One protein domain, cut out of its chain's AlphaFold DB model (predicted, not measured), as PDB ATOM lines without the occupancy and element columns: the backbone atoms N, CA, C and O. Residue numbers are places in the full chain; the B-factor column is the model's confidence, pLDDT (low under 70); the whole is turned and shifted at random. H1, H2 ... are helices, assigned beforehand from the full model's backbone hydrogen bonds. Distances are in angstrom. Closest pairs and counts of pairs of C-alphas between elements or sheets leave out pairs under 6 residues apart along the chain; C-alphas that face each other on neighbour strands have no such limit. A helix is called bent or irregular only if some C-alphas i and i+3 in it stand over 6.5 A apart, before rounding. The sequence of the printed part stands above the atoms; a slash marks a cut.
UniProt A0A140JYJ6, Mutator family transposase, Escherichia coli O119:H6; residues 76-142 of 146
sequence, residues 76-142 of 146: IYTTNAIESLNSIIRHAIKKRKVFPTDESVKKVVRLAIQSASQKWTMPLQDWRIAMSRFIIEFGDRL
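Overview. This is residues 76 to 142 of the 146 residues of the protein "Mutator family transposase" of Escherichia coli O119:H6 (UniProt A0A140JYJ6). Two helices, H2 and H1, pack on each other as a steeply crossed pair, and a third helix, H3, sticks out beyond them at one end of an elongated model, reached by the link of residues 118 to 126. The pair is well joined, but H3 touches neither of its helices, and most of it stands free. The printed part has 67 residues with three named helices, H1, H2 and H3 in that order along the chain, and no named strand; the class is all helix. The whole is extended, with a radius of gyration of the C-alphas of 16.8 A, and the C-alphas span 50 by 22 by 21 A.

Along the chain. H2, the longest helix by residues, runs from Asp 102 to Ser 117, 16 residues and 22.5 A from first to last C-alpha; C-alpha 102 is at (206.185, 197.853, 210.539). H1 comes before it, residues 80 to 94, and is 20.5 A long; C-alpha 80 is at (225.619, 207.129, 193.091). H3 comes after it, residues 127 to 141, and is 17.6 A long, ending with C-alpha 141 at (241.440, 208.438, 214.743). H3 is irregular: C-alphas 137 and 140 are 8.5 A apart, against about 5 A in a regular helix.

Arrangement. H2 and H1 touch, with 13 pairs of C-alphas within 8 A. Their closest C-alphas are those of Val 109 and Ile 89, 6.2 A apart. Their lines stand at a steep tilt of 47 degrees, and they run opposite ways, with centres 11.4 A apart. H3 is apart from H2, with no C-alpha of the one within 8 A of the other. H3 is apart from H1 as well. In H1 and H2 every O i to N i+4 pair is within hydrogen-bond range; in H3 it is 9 of 11.

Size, cuts and confidence. The outline is a rod, and the two C-alphas farthest apart are those of Pro 100 and Ile 136, at 50.1 A. Residues 126 to 133, of which 127 to 133 belong to H3, stand free, and so do residues 135 to 141, which belong to H3. Without these stretches the body has 52 residues, spans 44 by 21 by 21 A and has a radius of gyration of 13.5 A. The link from H1 to H2 has 7 residues and the link from H2 to H3 has 9; both are short. The printed part has no cut. Its mean pLDDT is 88.0, and no printed residue is under 70.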
ATOM      1  N   ILE A  76     232.302 212.295 198.888       83.69
ATOM      2  CA  ILE A  76     231.123 212.816 199.593       83.69
ATOM      3  C   ILE A  76     229.999 213.216 198.621       83.69
ATOM      4  O   ILE A  76     228.848 212.830 198.828       83.69
ATOM      5  N   TYR A  77     230.289 213.967 197.547       80.31
ATOM      6  CA  TYR A  77     229.225 214.411 196.632       80.31
ATOM      7  C   TYR A  77     228.740 213.318 195.677       80.31
ATOM      8  O   TYR A  77     227.763 213.536 194.949       80.31
ATOM      9  N   THR A  78     229.402 212.153 195.611       76.06
ATOM     10  CA  THR A  78     228.914 211.057 194.768       76.06
ATOM     11  C   THR A  78     227.593 210.518 195.314       76.06
ATOM     12  O   THR A  78     227.522 209.704 196.226       76.06
ATOM     13  N   THR A  79     226.491 210.926 194.691       70.25
ATOM     14  CA  THR A  79     225.162 210.423 195.057       70.25
ATOM     15  C   THR A  79     224.909 209.003 194.551       70.25
ATOM     16  O   THR A  79     223.877 208.430 194.875       70.25
ATOM     17  N   ASN A  80     225.817 208.420 193.755       77.62
ATOM     18  CA  ASN A  80     225.619 207.129 193.091       77.62
ATOM     19  C   ASN A  80     225.362 205.987 194.080       77.62
ATOM     20  O   ASN A  80     224.452 205.195 193.850       77.62
ATOM     21  N   ALA A  81     226.111 205.914 195.184       79.88
ATOM     22  CA  ALA A  81     225.935 204.850 196.175       79.88
ATOM     23  C   ALA A  81     224.556 204.938 196.856       79.88
ATOM     24  O   ALA A  81     223.801 203.964 196.887       79.88
ATOM     25  N   ILE A  82     224.190 206.137 197.319       84.44
ATOM     26  CA  ILE A  82     222.917 206.387 198.006       84.44
ATOM     27  C   ILE A  82     221.731 206.235 197.043       84.44
ATOM     28  O   ILE A  82     220.723 205.620 197.387       84.44
ATOM     29  N   GLU A  83     221.827 206.757 195.818       85.44
ATOM     30  CA  GLU A  83     220.755 206.642 194.824       85.44
ATOM     31  C   GLU A  83     220.584 205.214 194.307       85.44
ATOM     32  O   GLU A  83     219.444 204.786 194.109       85.44
ATOM     33  N   SER A  84     221.676 204.459 194.151       88.94
ATOM     34  CA  SER A  84     221.633 203.031 193.823       88.94
ATOM     35  C   SER A  84     220.872 202.252 194.898       88.94
ATOM     36  O   SER A  84     219.885 201.578 194.590       88.94
ATOM     37  N   LEU A  85     221.232 202.438 196.174       91.50
ATOM     38  CA  LEU A  85     220.538 201.813 197.301       91.50
ATOM     39  C   LEU A  85     219.057 202.213 197.363       91.50
ATOM     40  O   LEU A  85     218.176 201.358 197.447       91.50
ATOM     41  N   ASN A  86     218.765 203.511 197.249       91.81
ATOM     42  CA  ASN A  86     217.396 204.018 197.234       91.81
ATOM     43  C   ASN A  86     216.578 203.445 196.067       91.81
ATOM     44  O   ASN A  86     215.381 203.201 196.215       91.81
ATOM     45  N   SER A  87     217.193 203.233 194.900       92.00
ATOM     46  CA  SER A  87     216.545 202.598 193.750       92.00
ATOM     47  C   SER A  87     216.175 201.142 194.044       92.00
ATOM     48  O   SER A  87     215.043 200.734 193.779       92.00
ATOM     49  N   ILE A  88     217.082 200.388 194.671       93.12
ATOM     50  CA  ILE A  88     216.854 198.995 195.081       93.12
ATOM     51  C   ILE A  88     215.711 198.907 196.093       93.12
ATOM     52  O   ILE A  88     214.784 198.117 195.904       93.12
ATOM     53  N   ILE A  89     215.728 199.758 197.124       93.44
ATOM     54  CA  ILE A  89     214.665 199.805 198.136       93.44
ATOM     55  C   ILE A  89     213.326 200.145 197.473       93.44
ATOM     56  O   ILE A  89     212.351 199.420 197.667       93.44
ATOM     57  N   ARG A  90     213.276 201.183 196.621       93.12
ATOM     58  CA  ARG A  90     212.066 201.551 195.864       93.12
ATOM     59  C   ARG A  90     211.548 200.398 195.006       93.12
ATOM     60  O   ARG A  90     210.341 200.179 194.952       93.12
ATOM     61  N   HIS A  91     212.431 199.656 194.342       92.38
ATOM     62  CA  HIS A  91     212.039 198.505 193.534       92.38
ATOM     63  C   HIS A  91     211.446 197.376 194.391       92.38
ATOM     64  O   HIS A  91     210.426 196.794 194.013       92.38
ATOM     65  N   ALA A  92     212.044 197.095 195.552       91.06
ATOM     66  CA  ALA A  92     211.574 196.067 196.477       91.06
ATOM     67  C   ALA A  92     210.185 196.395 197.053       91.06
ATOM     68  O   ALA A  92     209.300 195.538 197.047       91.06
ATOM     69  N   ILE A  93     209.961 197.644 197.476       91.38
ATOM     70  CA  ILE A  93     208.673 198.073 198.043       91.38
ATOM     71  C   ILE A  93     207.594 198.268 196.972       91.38
ATOM     72  O   ILE A  93     206.428 198.002 197.230       91.38
ATOM     73  N   LYS A  94     207.938 198.654 195.733       90.00
ATOM     74  CA  LYS A  94     206.940 198.876 194.665       90.00
ATOM     75  C   LYS A  94     206.115 197.619 194.357       90.00
ATOM     76  O   LYS A  94     204.961 197.738 193.949       90.00
ATOM     77  N   LYS A  95     206.686 196.428 194.573       82.75
ATOM     78  CA  LYS A  95     206.001 195.135 194.407       82.75
ATOM     79  C   LYS A  95     204.992 194.833 195.525       82.75
ATOM     80  O   LYS A  95     204.131 193.983 195.331       82.75
ATOM     81  N   ARG A  96     205.074 195.512 196.676       84.75
ATOM     82  CA  ARG A  96     204.173 195.342 197.828       84.75
ATOM     83  C   ARG A  96     203.685 196.704 198.321       84.75
ATOM     84  O   ARG A  96     204.354 197.370 199.098       84.75
ATOM     85  N   LYS A  97     202.510 197.127 197.845       82.81
ATOM     86  CA  LYS A  97     201.956 198.462 198.142       82.81
ATOM     87  C   LYS A  97     201.460 198.632 199.581       82.81
ATOM     88  O   LYS A  97     201.428 199.755 200.063       82.81
ATOM     89  N   VAL A  98     201.061 197.545 200.238       90.62
ATOM     90  CA  VAL A  98     200.534 197.554 201.608       90.62
ATOM     91  C   VAL A  98     201.314 196.543 202.429       90.62
ATOM     92  O   VAL A  98     201.587 195.434 201.965       90.62
ATOM     93  N   PHE A  99     201.663 196.946 203.644       93.44
ATOM     94  CA  PHE A  99     202.354 196.116 204.611       93.44
ATOM     95  C   PHE A  99     201.484 195.977 205.862       93.44
ATOM     96  O   PHE A  99     200.951 196.983 206.325       93.44
ATOM     97  N   PRO A 100     201.318 194.759 206.399       94.12
ATOM     98  CA  PRO A 100     200.458 194.522 207.557       94.12
ATOM     99  C   PRO A 100     201.044 195.063 208.867       94.12
ATOM    100  O   PRO A 100     200.291 195.392 209.774       94.12
ATOM    101  N   THR A 101     202.375 195.137 208.983       96.31
ATOM    102  CA  THR A 101     203.077 195.630 210.183       96.31
ATOM    103  C   THR A 101     204.380 196.337 209.819       96.31
ATOM    104  O   THR A 101     204.990 196.034 208.788       96.31
ATOM    105  N   ASP A 102     204.879 197.199 210.703       94.44
ATOM    106  CA  ASP A 102     206.185 197.853 210.539       94.44
ATOM    107  C   ASP A 102     207.331 196.841 210.415       94.44
ATOM    108  O   ASP A 102     208.227 196.991 209.582       94.44
ATOM    109  N   GLU A 103     207.275 195.751 211.184       96.12
ATOM    110  CA  GLU A 103     208.267 194.672 211.118       96.12
ATOM    111  C   GLU A 103     208.301 193.995 209.744       96.12
ATOM    112  O   GLU A 103     209.372 193.641 209.241       96.12
ATOM    113  N   SER A 104     207.151 193.875 209.075       93.69
ATOM    114  CA  SER A 104     207.102 193.329 207.718       93.69
ATOM    115  C   SER A 104     207.809 194.236 206.697       93.69
ATOM    116  O   SER A 104     208.532 193.728 205.833       93.69
ATOM    117  N   VAL A 105     207.693 195.566 206.836       93.44
ATOM    118  CA  VAL A 105     208.426 196.543 206.007       93.44
ATOM    119  C   VAL A 105     209.923 196.434 206.272       93.44
ATOM    120  O   VAL A 105     210.704 196.271 205.331       93.44
ATOM    121  N   LYS A 106     210.330 196.471 207.550       95.00
ATOM    122  CA  LYS A 106     211.741 196.375 207.956       95.00
ATOM    123  C   LYS A 106     212.388 195.105 207.417       95.00
ATOM    124  O   LYS A 106     213.493 195.167 206.880       95.00
ATOM    125  N   LYS A 107     211.690 193.966 207.483       95.06
ATOM    126  CA  LYS A 107     212.177 192.690 206.944       95.06
ATOM    127  C   LYS A 107     212.408 192.757 205.435       95.06
ATOM    128  O   LYS A 107     213.458 192.324 204.967       95.06
ATOM    129  N   VAL A 108     211.470 193.321 204.671       93.88
ATOM    130  CA  VAL A 108     211.624 193.465 203.213       93.88
ATOM    131  C   VAL A 108     212.786 194.390 202.861       93.88
ATOM    132  O   VAL A 108     213.597 194.040 202.003       93.88
ATOM    133  N   VAL A 109     212.912 195.529 203.547       94.25
ATOM    134  CA  VAL A 109     214.030 196.461 203.345       94.25
ATOM    135  C   VAL A 109     215.360 195.785 203.684       94.25
ATOM    136  O   VAL A 109     216.270 195.805 202.859       94.25
ATOM    137  N   ARG A 110     215.464 195.103 204.833       95.44
ATOM    138  CA  ARG A 110     216.668 194.360 205.237       95.44
ATOM    139  C   ARG A 110     217.087 193.335 204.186       95.44
ATOM    140  O   ARG A 110     218.253 193.305 203.808       95.44
ATOM    141  N   LEU A 111     216.154 192.510 203.707       95.38
ATOM    142  CA  LEU A 111     216.449 191.483 202.702       95.38
ATOM    143  C   LEU A 111     216.897 192.098 201.369       95.38
ATOM    144  O   LEU A 111     217.818 191.583 200.737       95.38
ATOM    145  N   ALA A 112     216.295 193.218 200.962       94.25
ATOM    146  CA  ALA A 112     216.712 193.942 199.765       94.25
ATOM    147  C   ALA A 112     218.143 194.492 199.900       94.25
ATOM    148  O   ALA A 112     218.941 194.344 198.975       94.25
ATOM    149  N   ILE A 113     218.481 195.069 201.058       95.12
ATOM    150  CA  ILE A 113     219.831 195.566 201.357       95.12
ATOM    151  C   ILE A 113     220.837 194.412 201.366       95.12
ATOM    152  O   ILE A 113     221.869 194.508 200.713       95.12
ATOM    153  N   GLN A 114     220.522 193.303 202.040       95.62
ATOM    154  CA  GLN A 114     221.405 192.138 202.129       95.62
ATOM    155  C   GLN A 114     221.674 191.504 200.756       95.62
ATOM    156  O   GLN A 114     222.795 191.104 200.459       95.62
ATOM    157  N   SER A 115     220.659 191.425 199.892       93.31
ATOM    158  CA  SER A 115     220.842 190.938 198.521       93.31
ATOM    159  C   SER A 115     221.671 191.908 197.671       93.31
ATOM    160  O   SER A 115     222.481 191.479 196.852       93.31
ATOM    161  N   ALA A 116     221.499 193.218 197.868       91.94
ATOM    162  CA  ALA A 116     222.289 194.233 197.178       91.94
ATOM    163  C   ALA A 116     223.760 194.215 197.602       91.94
ATOM    164  O   ALA A 116     224.638 194.285 196.742       91.94
ATOM    165  N   SER A 117     224.026 194.087 198.904       92.69
ATOM    166  CA  SER A 117     225.377 194.154 199.464       92.69
ATOM    167  C   SER A 117     226.276 193.022 198.977       92.69
ATOM    168  O   SER A 117     227.476 193.224 198.835       92.69
ATOM    169  N   GLN A 118     225.713 191.861 198.627       92.75
ATOM    170  CA  GLN A 118     226.458 190.756 198.005       92.75
ATOM    171  C   GLN A 118     227.128 191.148 196.677       92.75
ATOM    172  O   GLN A 118     228.087 190.509 196.259       92.75
ATOM    173  N   LYS A 119     226.629 192.192 196.005       88.94
ATOM    174  CA  LYS A 119     227.172 192.690 194.734       88.94
ATOM    175  C   LYS A 119     228.161 193.843 194.916       88.94
ATOM    176  O   LYS A 119     228.726 194.310 193.931       88.94
ATOM    177  N   TRP A 120     228.362 194.335 196.138       89.31
ATOM    178  CA  TRP A 120     229.272 195.448 196.433       89.31
ATOM    179  C   TRP A 120     230.704 194.946 196.624       89.31
ATOM    180  O   TRP A 120     231.277 195.039 197.702       89.31
ATOM    181  N   THR A 121     231.270 194.378 195.563       86.38
ATOM    182  CA  THR A 121     232.627 193.809 195.568       86.38
ATOM    183  C   THR A 121     233.697 194.814 195.146       86.38
ATOM    184  O   THR A 121     234.873 194.626 195.447       86.38
ATOM    185  N   MET A 122     233.307 195.883 194.450       84.44
ATOM    186  CA  MET A 122     234.233 196.905 193.972       84.44
ATOM    187  C   MET A 122     234.376 198.058 194.973       84.44
ATOM    188  O   MET A 122     233.359 198.573 195.448       84.44
ATOM    189  N   PRO A 123     235.610 198.520 195.248       80.31
ATOM    190  CA  PRO A 123     235.829 199.701 196.069       80.31
ATOM    191  C   PRO A 123     235.316 200.963 195.367       80.31
ATOM    192  O   PRO A 123     235.206 201.023 194.138       80.31
ATOM    193  N   LEU A 124     235.032 201.996 196.160       79.69
ATOM    194  CA  LEU A 124     234.671 203.312 195.644       79.69
ATOM    195  C   LEU A 124     235.787 203.859 194.741       79.69
ATOM    196  O   LEU A 124     236.981 203.702 195.014       79.69
ATOM    197  N   GLN A 125     235.390 204.523 193.656       76.44
ATOM    198  CA  GLN A 125     236.331 205.195 192.769       76.44
ATOM    199  C   GLN A 125     237.112 206.258 193.556       76.44
ATOM    200  O   GLN A 125     236.526 207.005 194.335       76.44
ATOM    201  N   ASP A 126     238.431 206.305 193.354       80.88
ATOM    202  CA  ASP A 126     239.372 207.203 194.042       80.88
ATOM    203  C   ASP A 126     239.477 207.000 195.566       80.88
ATOM    204  O   ASP A 126     240.133 207.784 196.253       80.88
ATOM    205  N   TRP A 127     238.919 205.906 196.105       84.12
ATOM    206  CA  TRP A 127     238.945 205.620 197.544       84.12
ATOM    207  C   TRP A 127     240.353 205.570 198.127       84.12
ATOM    208  O   TRP A 127     240.574 206.067 199.221       84.12
ATOM    209  N   ARG A 128     241.326 205.021 197.391       85.62
ATOM    210  CA  ARG A 128     242.725 204.972 197.846       85.62
ATOM    211  C   ARG A 128     243.315 206.369 198.043       85.62
ATOM    212  O   ARG A 128     243.987 206.601 199.037       85.62
ATOM    213  N   ILE A 129     243.021 207.296 197.129       86.12
ATOM    214  CA  ILE A 129     243.507 208.681 197.197       86.12
ATOM    215  C   ILE A 129     242.839 209.407 198.371       86.12
ATOM    216  O   ILE A 129     243.514 210.085 199.145       86.12
ATOM    217  N   ALA A 130     241.525 209.227 198.537       86.31
ATOM    218  CA  ALA A 130     240.794 209.776 199.674       86.31
ATOM    219  C   ALA A 130     241.305 209.204 201.007       86.31
ATOM    220  O   ALA A 130     241.535 209.963 201.941       86.31
ATOM    221  N   MET A 131     241.558 207.893 201.078       85.69
ATOM    222  CA  MET A 131     242.089 207.218 202.265       85.69
ATOM    223  C   MET A 131     243.459 207.765 202.666       85.69
ATOM    224  O   MET A 131     243.663 208.086 203.831       85.69
ATOM    225  N   SER A 132     244.374 207.965 201.712       87.12
ATOM    226  CA  SER A 132     245.667 208.600 201.999       87.12
ATOM    227  C   SER A 132     245.510 209.988 202.625       87.12
ATOM    228  O   SER A 132     246.268 210.339 203.521       87.12
ATOM    229  N   ARG A 133     244.513 210.776 202.199       87.88
ATOM    230  CA  ARG A 133     244.215 212.074 202.823       87.88
ATOM    231  C   ARG A 133     243.578 211.933 204.200       87.88
ATOM    232  O   ARG A 133     243.968 212.667 205.095       87.88
ATOM    233  N   PHE A 134     242.666 210.980 204.393       86.31
ATOM    234  CA  PHE A 134     242.099 210.701 205.714       86.31
ATOM    235  C   PHE A 134     243.178 210.319 206.734       86.31
ATOM    236  O   PHE A 134     243.118 210.790 207.862       86.31
ATOM    237  N   ILE A 135     244.181 209.537 206.329       86.81
ATOM    238  CA  ILE A 135     245.320 209.170 207.185       86.81
ATOM    239  C   ILE A 135     246.151 210.397 207.579       86.81
ATOM    240  O   ILE A 135     246.584 210.494 208.721       86.81
ATOM    241  N   ILE A 136     246.370 211.336 206.655       87.38
ATOM    242  CA  ILE A 136     247.143 212.555 206.934       87.38
ATOM    243  C   ILE A 136     246.381 213.487 207.888       87.38
ATOM    244  O   ILE A 136     246.975 214.005 208.825       87.38
ATOM    245  N   GLU A 137     245.084 213.694 207.654       85.19
ATOM    246  CA  GLU A 137     244.276 214.678 208.395       85.19
ATOM    247  C   GLU A 137     243.723 214.141 209.727       85.19
ATOM    248  O   GLU A 137     243.473 214.911 210.650       85.19
ATOM    249  N   PHE A 138     243.499 212.827 209.830       85.25
ATOM    250  CA  PHE A 138     242.817 212.185 210.964       85.25
ATOM    251  C   PHE A 138     243.516 210.896 211.416       85.25
ATOM    252  O   PHE A 138     242.856 209.952 211.858       85.25
ATOM    253  N   GLY A 139     244.839 210.810 211.250       80.75
ATOM    254  CA  GLY A 139     245.616 209.606 211.558       80.75
ATOM    255  C   GLY A 139     245.433 209.114 212.995       80.75
ATOM    256  O   GLY A 139     245.287 207.917 213.211       80.75
ATOM    257  N   ASP A 140     245.303 210.041 213.946       84.50
ATOM    258  CA  ASP A 140     245.015 209.797 215.367       84.50
ATOM    259  C   ASP A 140     243.683 209.065 215.622       84.50
ATOM    260  O   ASP A 140     243.479 208.479 216.682       84.50
ATOM    261  N   ARG A 141     242.758 209.089 214.656       82.56
ATOM    262  CA  ARG A 141     241.440 208.438 214.743       82.56
ATOM    263  C   ARG A 141     241.366 207.116 213.986       82.56
ATOM    264  O   ARG A 141     240.328 206.456 214.035       82.56
ATOM    265  N   LEU A 142     242.414 206.762 213.243       74.31
ATOM    266  CA  LEU A 142     242.451 205.595 212.357       74.31
ATOM    267  C   LEU A 142     243.317 204.448 212.896       74.31
ATOM    268  O   LEU A 142     243.454 203.426 212.217       74.31
TER     269      LEU A 142